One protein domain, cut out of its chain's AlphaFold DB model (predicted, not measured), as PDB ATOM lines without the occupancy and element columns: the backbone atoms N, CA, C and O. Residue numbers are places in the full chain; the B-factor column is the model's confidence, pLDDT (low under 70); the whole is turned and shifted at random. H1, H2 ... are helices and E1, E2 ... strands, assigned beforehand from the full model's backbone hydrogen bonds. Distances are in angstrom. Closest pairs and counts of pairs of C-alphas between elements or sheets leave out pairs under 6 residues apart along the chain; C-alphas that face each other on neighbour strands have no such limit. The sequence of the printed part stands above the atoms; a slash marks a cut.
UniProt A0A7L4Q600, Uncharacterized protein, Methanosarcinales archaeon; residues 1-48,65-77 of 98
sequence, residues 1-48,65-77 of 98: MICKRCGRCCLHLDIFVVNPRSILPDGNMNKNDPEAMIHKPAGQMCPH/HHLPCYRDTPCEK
ATOM      1  N   MET A   1     -29.008  -9.840  46.519       40.16
ATOM      2  CA  MET A   1     -28.265  -9.265  45.381       40.16
ATOM      3  C   MET A   1     -28.001 -10.369  44.378       40.16
ATOM      4  O   MET A   1     -27.220 -11.251  44.669       40.16
ATOM      5  N   ILE A   2     -28.745 -10.354  43.278       48.28
ATOM      6  CA  ILE A   2     -28.757 -11.358  42.204       48.28
ATOM      7  C   ILE A   2     -27.434 -11.303  41.430       48.28
ATOM      8  O   ILE A   2     -26.944 -10.203  41.171       48.28
ATOM      9  N   CYS A   3     -26.860 -12.440  41.029       53.28
ATOM     10  CA  CYS A   3     -25.699 -12.496  40.134       53.28
ATOM     11  C   CYS A   3     -26.049 -11.855  38.777       53.28
ATOM     12  O   CYS A   3     -26.508 -12.522  37.857       53.28
ATOM     13  N   LYS A   4     -25.862 -10.534  38.651       51.12
ATOM     14  CA  LYS A   4     -26.260  -9.745  37.467       51.12
ATOM     15  C   LYS A   4     -25.123  -9.467  36.471       51.12
ATOM     16  O   LYS A   4     -25.382  -8.881  35.419       51.12
ATOM     17  N   ARG A   5     -23.874  -9.836  36.791       56.50
ATOM     18  CA  ARG A   5     -22.686  -9.139  36.248       56.50
ATOM     19  C   ARG A   5     -21.785  -9.871  35.261       56.50
ATOM     20  O   ARG A   5     -20.970  -9.197  34.644       56.50
ATOM     21  N   CYS A   6     -21.873 -11.191  35.101       64.25
ATOM     22  CA  CYS A   6     -21.024 -11.873  34.113       64.25
ATOM     23  C   CYS A   6     -21.793 -12.478  32.936       64.25
ATOM     24  O   CYS A   6     -21.171 -12.830  31.939       64.25
ATOM     25  N   GLY A   7     -23.116 -12.673  33.045       70.81
ATOM     26  CA  GLY A   7     -23.915 -13.386  32.036       70.81
ATOM     27  C   GLY A   7     -23.470 -14.839  31.776       70.81
ATOM     28  O   GLY A   7     -23.987 -15.485  30.869       70.81
ATOM     29  N   ARG A   8     -22.510 -15.358  32.554       76.31
ATOM     30  CA  ARG A   8     -21.848 -16.665  32.384       76.31
ATOM     31  C   ARG A   8     -22.260 -17.697  33.433       76.31
ATOM     32  O   ARG A   8     -21.741 -18.807  33.416       76.31
ATOM     33  N   CYS A   9     -23.213 -17.375  34.307       77.19
ATOM     34  CA  CYS A   9     -23.690 -18.258  35.380       77.19
ATOM     35  C   CYS A   9     -24.119 -19.652  34.888       77.19
ATOM     36  O   CYS A   9     -23.950 -20.633  35.599       77.19
ATOM     37  N   CYS A  10     -24.613 -19.761  33.653       80.94
ATOM     38  CA  CYS A  10     -25.009 -21.033  33.058       80.94
ATOM     39  C   CYS A  10     -24.020 -21.590  32.026       80.94
ATOM     40  O   CYS A  10     -24.345 -22.582  31.378       80.94
ATOM     41  N   LEU A  11     -22.829 -21.000  31.844       82.25
ATOM     42  CA  LEU A  11     -21.885 -21.395  30.787       82.25
ATOM     43  C   LEU A  11     -21.582 -22.897  30.831       82.25
ATOM     44  O   LEU A  11     -21.689 -23.570  29.811       82.25
ATOM     45  N   HIS A  12     -21.309 -23.432  32.016       81.62
ATOM     46  CA  HIS A  12     -20.954 -24.839  32.220       81.62
ATOM     47  C   HIS A  12     -22.153 -25.756  32.469       81.62
ATOM     48  O   HIS A  12     -21.972 -26.939  32.737       81.62
ATOM     49  N   LEU A  13     -23.371 -25.219  32.404       83.00
ATOM     50  CA  LEU A  13     -24.585 -25.991  32.606       83.00
ATOM     51  C   LEU A  13     -25.081 -26.542  31.273       83.00
ATOM     52  O   LEU A  13     -25.087 -25.825  30.266       83.00
ATOM     53  N   ASP A  14     -25.517 -27.795  31.314       88.44
ATOM     54  CA  ASP A  14     -26.241 -28.482  30.251       88.44
ATOM     55  C   ASP A  14     -27.737 -28.447  30.587       88.44
ATOM     56  O   ASP A  14     -28.223 -29.236  31.397       88.44
ATOM     57  N   ILE A  15     -28.445 -27.430  30.089       89.88
ATOM     58  CA  ILE A  15     -29.796 -27.081  30.564       89.88
ATOM     59  C   ILE A  15     -30.704 -26.613  29.432       89.88
ATOM     60  O   ILE A  15     -30.242 -26.146  28.394       89.88
ATOM     61  N   PHE A  16     -32.013 -26.667  29.666       93.06
ATOM     62  CA  PHE A  16     -32.979 -25.932  28.857       93.06
ATOM     63  C   PHE A  16     -33.106 -24.494  29.362       93.06
ATOM     64  O   PHE A  16     -33.269 -24.257  30.562       93.06
ATOM     65  N   VAL A  17     -33.049 -23.540  28.438       93.88
ATOM     66  CA  VAL A  17     -33.263 -22.111  28.692       93.88
ATOM     67  C   VAL A  17     -34.452 -21.624  27.876       93.88
ATOM     68  O   VAL A  17     -34.784 -22.219  26.853       93.88
ATOM     69  N   VAL A  18     -35.083 -20.537  28.314       95.00
ATOM     70  CA  VAL A  18     -36.145 -19.890  27.534       95.00
ATOM     71  C   VAL A  18     -35.601 -19.523  26.155       95.00
ATOM     72  O   VAL A  18     -34.471 -19.059  26.016       95.00
ATOM     73  N   ASN A  19     -36.381 -19.765  25.116       95.88
ATOM     74  CA  ASN A  19     -36.037 -19.336  23.777       95.88
ATOM     75  C   ASN A  19     -36.305 -17.828  23.646       95.88
ATOM     76  O   ASN A  19     -37.449 -17.416  23.856       95.88
ATOM     77  N   PRO A  20     -35.318 -16.988  23.268       95.56
ATOM     78  CA  PRO A  20     -35.537 -15.547  23.149       95.56
ATOM     79  C   PRO A  20     -36.700 -15.176  22.223       95.56
ATOM     80  O   PRO A  20     -37.396 -14.199  22.485       95.56
ATOM     81  N   ARG A  21     -36.952 -15.975  21.172       96.94
ATOM     82  CA  ARG A  21     -38.055 -15.737  20.221       96.94
ATOM     83  C   ARG A  21     -39.444 -15.940  20.840       96.94
ATOM     84  O   ARG A  21     -40.439 -15.511  20.267       96.94
ATOM     85  N   SER A  22     -39.502 -16.622  21.979       97.06
ATOM     86  CA  SER A  22     -40.727 -16.995  22.685       97.06
ATOM     87  C   SER A  22     -40.981 -16.107  23.903       97.06
ATOM     88  O   SER A  22     -41.935 -16.349  24.641       97.06
ATOM     89  N   ILE A  23     -40.151 -15.083  24.132       96.62
ATOM     90  CA  ILE A  23     -40.368 -14.073  25.169       96.62
ATOM     91  C   ILE A  23     -41.328 -13.015  24.621       96.62
ATOM     92  O   ILE A  23     -41.063 -12.376  23.603       96.62
ATOM     93  N   LEU A  24     -42.459 -12.846  25.296       96.75
ATOM     94  CA  LEU A  24     -43.487 -11.870  24.962       96.75
ATOM     95  C   LEU A  24     -43.074 -10.451  25.404       96.75
ATOM     96  O   LEU A  24     -42.197 -10.302  26.258       96.75
ATOM     97  N   PRO A  25     -43.717  -9.387  24.879       96.56
ATOM     98  CA  PRO A  25     -43.402  -8.005  25.257       96.56
ATOM     99  C   PRO A  25     -43.552  -7.687  26.753       96.56
ATOM    100  O   PRO A  25     -42.914  -6.765  27.249       96.56
ATOM    101  N   ASP A  26     -44.377  -8.445  27.478       96.25
ATOM    102  CA  ASP A  26     -44.556  -8.330  28.932       96.25
ATOM    103  C   ASP A  26     -43.478  -9.089  29.737       96.25
ATOM    104  O   ASP A  26     -43.499  -9.102  30.969       96.25
ATOM    105  N   GLY A  27     -42.532  -9.732  29.047       94.81
ATOM    106  CA  GLY A  27     -41.466 -10.534  29.632       94.81
ATOM    107  C   GLY A  27     -41.897 -11.932  30.082       94.81
ATOM    108  O   GLY A  27     -41.077 -12.644  30.666       94.81
ATOM    109  N   ASN A  28     -43.141 -12.356  29.836       96.19
ATOM    110  CA  ASN A  28     -43.558 -13.742  30.040       96.19
ATOM    111  C   ASN A  28     -43.126 -14.629  28.864       96.19
ATOM    112  O   ASN A  28     -42.898 -14.170  27.748       96.19
ATOM    113  N   MET A  29     -43.025 -15.932  29.109       95.12
ATOM    114  CA  MET A  29     -42.791 -16.916  28.054       95.12
ATOM    115  C   MET A  29     -44.117 -17.275  27.373       95.12
ATOM    116  O   MET A  29     -45.114 -17.540  28.051       95.12
ATOM    117  N   ASN A  30     -44.129 -17.344  26.044       96.00
ATOM    118  CA  ASN A  30     -45.259 -17.855  25.279       96.00
ATOM    119  C   ASN A  30     -45.426 -19.364  25.524       96.00
ATOM    120  O   ASN A  30     -44.741 -20.182  24.918       96.00
ATOM    121  N   LYS A  31     -46.367 -19.738  26.393       91.00
ATOM    122  CA  LYS A  31     -46.625 -21.141  26.767       91.00
ATOM    123  C   LYS A  31     -47.218 -21.993  25.640       91.00
ATOM    124  O   LYS A  31     -47.223 -23.212  25.755       91.00
ATOM    125  N   ASN A  32     -47.717 -21.363  24.577       95.75
ATOM    126  CA  ASN A  32     -48.279 -22.060  23.420       95.75
ATOM    127  C   ASN A  32     -47.226 -22.353  22.343       95.75
ATOM    128  O   ASN A  32     -47.545 -22.977  21.335       95.75
ATOM    129  N   ASP A  33     -45.993 -21.877  22.523       96.44
ATOM    130  CA  ASP A  33     -44.901 -22.144  21.598       96.44
ATOM    131  C   ASP A  33     -44.245 -23.496  21.926       96.44
ATOM    132  O   ASP A  33     -43.676 -23.647  23.011       96.44
ATOM    133  N   PRO A  34     -44.288 -24.485  21.016       94.81
ATOM    134  CA  PRO A  34     -43.683 -25.792  21.261       94.81
ATOM    135  C   PRO A  34     -42.155 -25.731  21.401       94.81
ATOM    136  O   PRO A  34     -41.573 -26.649  21.972       94.81
ATOM    137  N   GLU A  35     -41.500 -24.658  20.939       95.62
ATOM    138  CA  GLU A  35     -40.059 -24.442  21.138       95.62
ATOM    139  C   GLU A  35     -39.770 -23.263  22.084       95.62
ATOM    140  O   GLU A  35     -38.734 -22.602  21.980       95.62
ATOM    141  N   ALA A  36     -40.674 -23.016  23.045       95.00
ATOM    142  CA  ALA A  36     -40.499 -22.017  24.104       95.00
ATOM    143  C   ALA A  36     -39.239 -22.230  24.956       95.00
ATOM    144  O   ALA A  36     -38.723 -21.284  25.553       95.00
ATOM    145  N   MET A  37     -38.739 -23.465  25.001       94.50
ATOM    146  CA  MET A  37     -37.514 -23.852  25.686       94.50
ATOM    147  C   MET A  37     -36.543 -24.462  24.677       94.50
ATOM    148  O   MET A  37     -36.914 -25.346  23.909       94.50
ATOM    149  N   ILE A  38     -35.288 -24.024  24.712       95.31
ATOM    150  CA  ILE A  38     -34.208 -24.536  23.865       95.31
ATOM    151  C   ILE A  38     -33.108 -25.143  24.722       95.31
ATOM    152  O   ILE A  38     -32.794 -24.654  25.809       95.31
ATOM    153  N   HIS A  39     -32.516 -26.224  24.223       95.06
ATOM    154  CA  HIS A  39     -31.366 -26.846  24.864       95.06
ATOM    155  C   HIS A  39     -30.120 -25.981  24.655       95.06
ATOM    156  O   HIS A  39     -29.803 -25.583  23.536       95.06
ATOM    157  N   LYS A  40     -29.418 -25.685  25.749       93.44
ATOM    158  CA  LYS A  40     -28.136 -24.984  25.772       93.44
ATOM    159  C   LYS A  40     -27.079 -25.927  26.363       93.44
ATOM    160  O   LYS A  40     -27.017 -26.063  27.589       93.44
ATOM    161  N   PRO A  41     -26.214 -26.518  25.520       92.19
ATOM    162  CA  PRO A  41     -25.130 -27.381  25.969       92.19
ATOM    163  C   PRO A  41     -24.131 -26.674  26.892       92.19
ATOM    164  O   PRO A  41     -23.892 -25.461  26.780       92.19
ATOM    165  N   ALA A  42     -23.485 -27.438  27.772       87.25
ATOM    166  CA  ALA A  42     -22.351 -26.956  28.557       87.25
ATOM    167  C   ALA A  42     -21.214 -26.445  27.645       87.25
ATOM    168  O   ALA A  42     -20.949 -26.989  26.576       87.25
ATOM    169  N   GLY A  43     -20.547 -25.369  28.061       85.75
ATOM    170  CA  GLY A  43     -19.486 -24.699  27.303       85.75
ATOM    171  C   GLY A  43     -19.979 -23.735  26.218       85.75
ATOM    172  O   GLY A  43     -19.192 -22.915  25.749       85.75
ATOM    173  N   GLN A  44     -21.263 -23.765  25.847       89.50
ATOM    174  CA  GLN A  44     -21.828 -22.800  24.901       89.50
ATOM    175  C   GLN A  44     -22.320 -21.531  25.600       89.50
ATOM    176  O   GLN A  44     -22.872 -21.575  26.704       89.50
ATOM    177  N   MET A  45     -22.142 -20.386  24.936       87.25
ATOM    178  CA  MET A  45     -22.665 -19.110  25.414       87.25
ATOM    179  C   MET A  45     -24.192 -19.130  25.430       87.25
ATOM    180  O   MET A  45     -24.833 -19.600  24.493       87.25
ATOM    181  N   CYS A  46     -24.777 -18.612  26.509       90.38
ATOM    182  CA  CYS A  46     -26.226 -18.520  26.628       90.38
ATOM    183  C   CYS A  46     -26.785 -17.555  25.569       90.38
ATOM    184  O   CYS A  46     -26.220 -16.475  25.398       90.38
ATOM    185  N   PRO A  47     -27.923 -17.861  24.926       92.69
ATOM    186  CA  PRO A  47     -28.582 -16.933  24.003       92.69
ATOM    187  C   PRO A  47     -29.086 -15.646  24.683       92.69
ATOM    188  O   PRO A  47     -29.336 -14.653  24.010       92.69
ATOM    189  N   HIS A  48     -29.195 -15.630  26.015       91.00
ATOM    190  CA  HIS A  48     -29.506 -14.428  26.796       91.00
ATOM    191  C   HIS A  48     -28.269 -13.599  27.155       91.00
ATOM    192  O   HIS A  48     -28.388 -12.589  27.843       91.00
ATOM    193  N   HIS A  65     -32.859 -11.894  33.469       84.56
ATOM    194  CA  HIS A  65     -32.943 -12.008  34.946       84.56
ATOM    195  C   HIS A  65     -34.055 -11.173  35.595       84.56
ATOM    196  O   HIS A  65     -34.521 -11.480  36.685       84.56
ATOM    197  N   HIS A  66     -34.416 -10.057  34.967       85.62
ATOM    198  CA  HIS A  66     -35.434  -9.140  35.466       85.62
ATOM    199  C   HIS A  66     -36.831  -9.441  34.909       85.62
ATOM    200  O   HIS A  66     -37.793  -8.796  35.318       85.62
ATOM    201  N   LEU A  67     -36.940 -10.382  33.969       91.25
ATOM    202  CA  LEU A  67     -38.183 -10.729  33.299       91.25
ATOM    203  C   LEU A  67     -38.922 -11.841  34.057       91.25
ATOM    204  O   LEU A  67     -38.280 -12.734  34.615       91.25
ATOM    205  N   PRO A  68     -40.267 -11.842  34.040       94.25
ATOM    206  CA  PRO A  68     -41.073 -12.904  34.637       94.25
ATOM    207  C   PRO A  68     -40.712 -14.312  34.156       94.25
ATOM    208  O   PRO A  68     -40.679 -15.229  34.970       94.25
ATOM    209  N   CYS A  69     -40.388 -14.485  32.869       92.88
ATOM    210  CA  CYS A  69     -40.048 -15.786  32.286       92.88
ATOM    211  C   CYS A  69     -38.779 -16.433  32.854       92.88
ATOM    212  O   CYS A  69     -38.548 -17.610  32.601       92.88
ATOM    213  N   TYR A  70     -37.950 -15.684  33.584       89.69
ATOM    214  CA  TYR A  70     -36.778 -16.230  34.260       89.69
ATOM    215  C   TYR A  70     -37.146 -17.049  35.500       89.69
ATOM    216  O   TYR A  70     -36.435 -18.003  35.831       89.69
ATOM    217  N   ARG A  71     -38.256 -16.705  36.162       86.75
ATOM    218  CA  ARG A  71     -38.738 -17.426  37.343       86.75
ATOM    219  C   ARG A  71     -39.129 -18.850  36.975       86.75
ATOM    220  O   ARG A  71     -39.575 -19.107  35.857       86.75
ATOM    221  N   ASP A  72     -38.924 -19.767  37.908       82.38
ATOM    222  CA  ASP A  72     -39.181 -21.202  37.772       82.38
ATOM    223  C   ASP A  72     -38.330 -21.909  36.694       82.38
ATOM    224  O   ASP A  72     -38.508 -23.103  36.433       82.38
ATOM    225  N   THR A  73     -37.359 -21.220  36.081       85.31
ATOM    226  CA  THR A  73     -36.413 -21.837  35.140       85.31
ATOM    227  C   THR A  73     -35.261 -22.520  35.881       85.31
ATOM    228  O   THR A  73     -34.918 -22.131  37.002       85.31
ATOM    229  N   PRO A  74     -34.560 -23.491  35.258       82.44
ATOM    230  CA  PRO A  74     -33.315 -24.013  35.817       82.44
ATOM    231  C   PRO A  74     -32.317 -22.900  36.153       82.44
ATOM    232  O   PRO A  74     -31.636 -22.988  37.166       82.44
ATOM    233  N   CYS A  75     -32.276 -21.827  35.354       82.31
ATOM    234  CA  CYS A  75     -31.371 -20.697  35.546       82.31
ATOM    235  C   CYS A  75     -31.563 -19.971  36.886       82.31
ATOM    236  O   CYS A  75     -30.575 -19.467  37.416       82.31
ATOM    237  N   GLU A  76     -32.785 -19.908  37.426       82.44
ATOM    238  CA  GLU A  76     -33.078 -19.278  38.726       82.44
ATOM    239  C   GLU A  76     -32.399 -20.028  39.879       82.44
ATOM    240  O   GLU A  76     -31.846 -19.425  40.794       82.44
ATOM    241  N   LYS A  77     -32.332 -21.363  39.798       77.94
ATOM    242  CA  LYS A  77     -31.720 -22.207  40.841       77.94
ATOM    243  C   LYS A  77     -30.198 -22.076  40.923       77.94
ATOM    244  O   LYS A  77     -29.615 -22.418  41.947       77.94
TER     245      LYS A  77
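This is residues 1 to 48 and 65 to 77 of the 98 residues of an uncharacterized protein of Methanosarcinales archaeon (UniProt A0A7L4Q600). The model has little regular structure: mostly loops, gathered at a short hairpin of strands E1 and E2, with residues 1 to 14 at one end of it, the loop of residues 19 to 36 at the other, and residues 65 to 77, with the short helix H1, between these two. Of 61 printed residues, 12 are in named elements, in the order E1, E2, H1, class mixed; the sheet is antiparallel. It is compact, radius of gyration of the C-alphas 11.4 A, spanning 29 by 26 by 16 A.

E1, residues 15 to 18, and E2, residues 37 to 40, form a hairpin, antiparallel at 137 degrees. N 17 and O 38 are within hydrogen-bond range at 2.9 A, N 38 and O 17 at 2.8 A. The closest C-alphas of E1 and H1, residues 74 to 77, are those of Ile 15 and Pro 74, 7.0 A apart. H1 is too short for any O i to N i+4 pair; its one O i to N i+3 pair is within range.

E1 runs 10.1 A from C-alpha 15 at (-29.796, -27.081, 30.564), E2 9.4 A, and H1 5.6 A to C-alpha 77 at (-31.720, -22.207, 40.841).

The C-alphas farthest apart, of Met 1 and Pro 34, are 33.1 A apart. The link from E1 to E2 is long. Residues 49 to 64 are not printed; C-alphas 48 and 65 are 9.2 A apart across the cut. Residues 1 to 6 have pLDDT under 70.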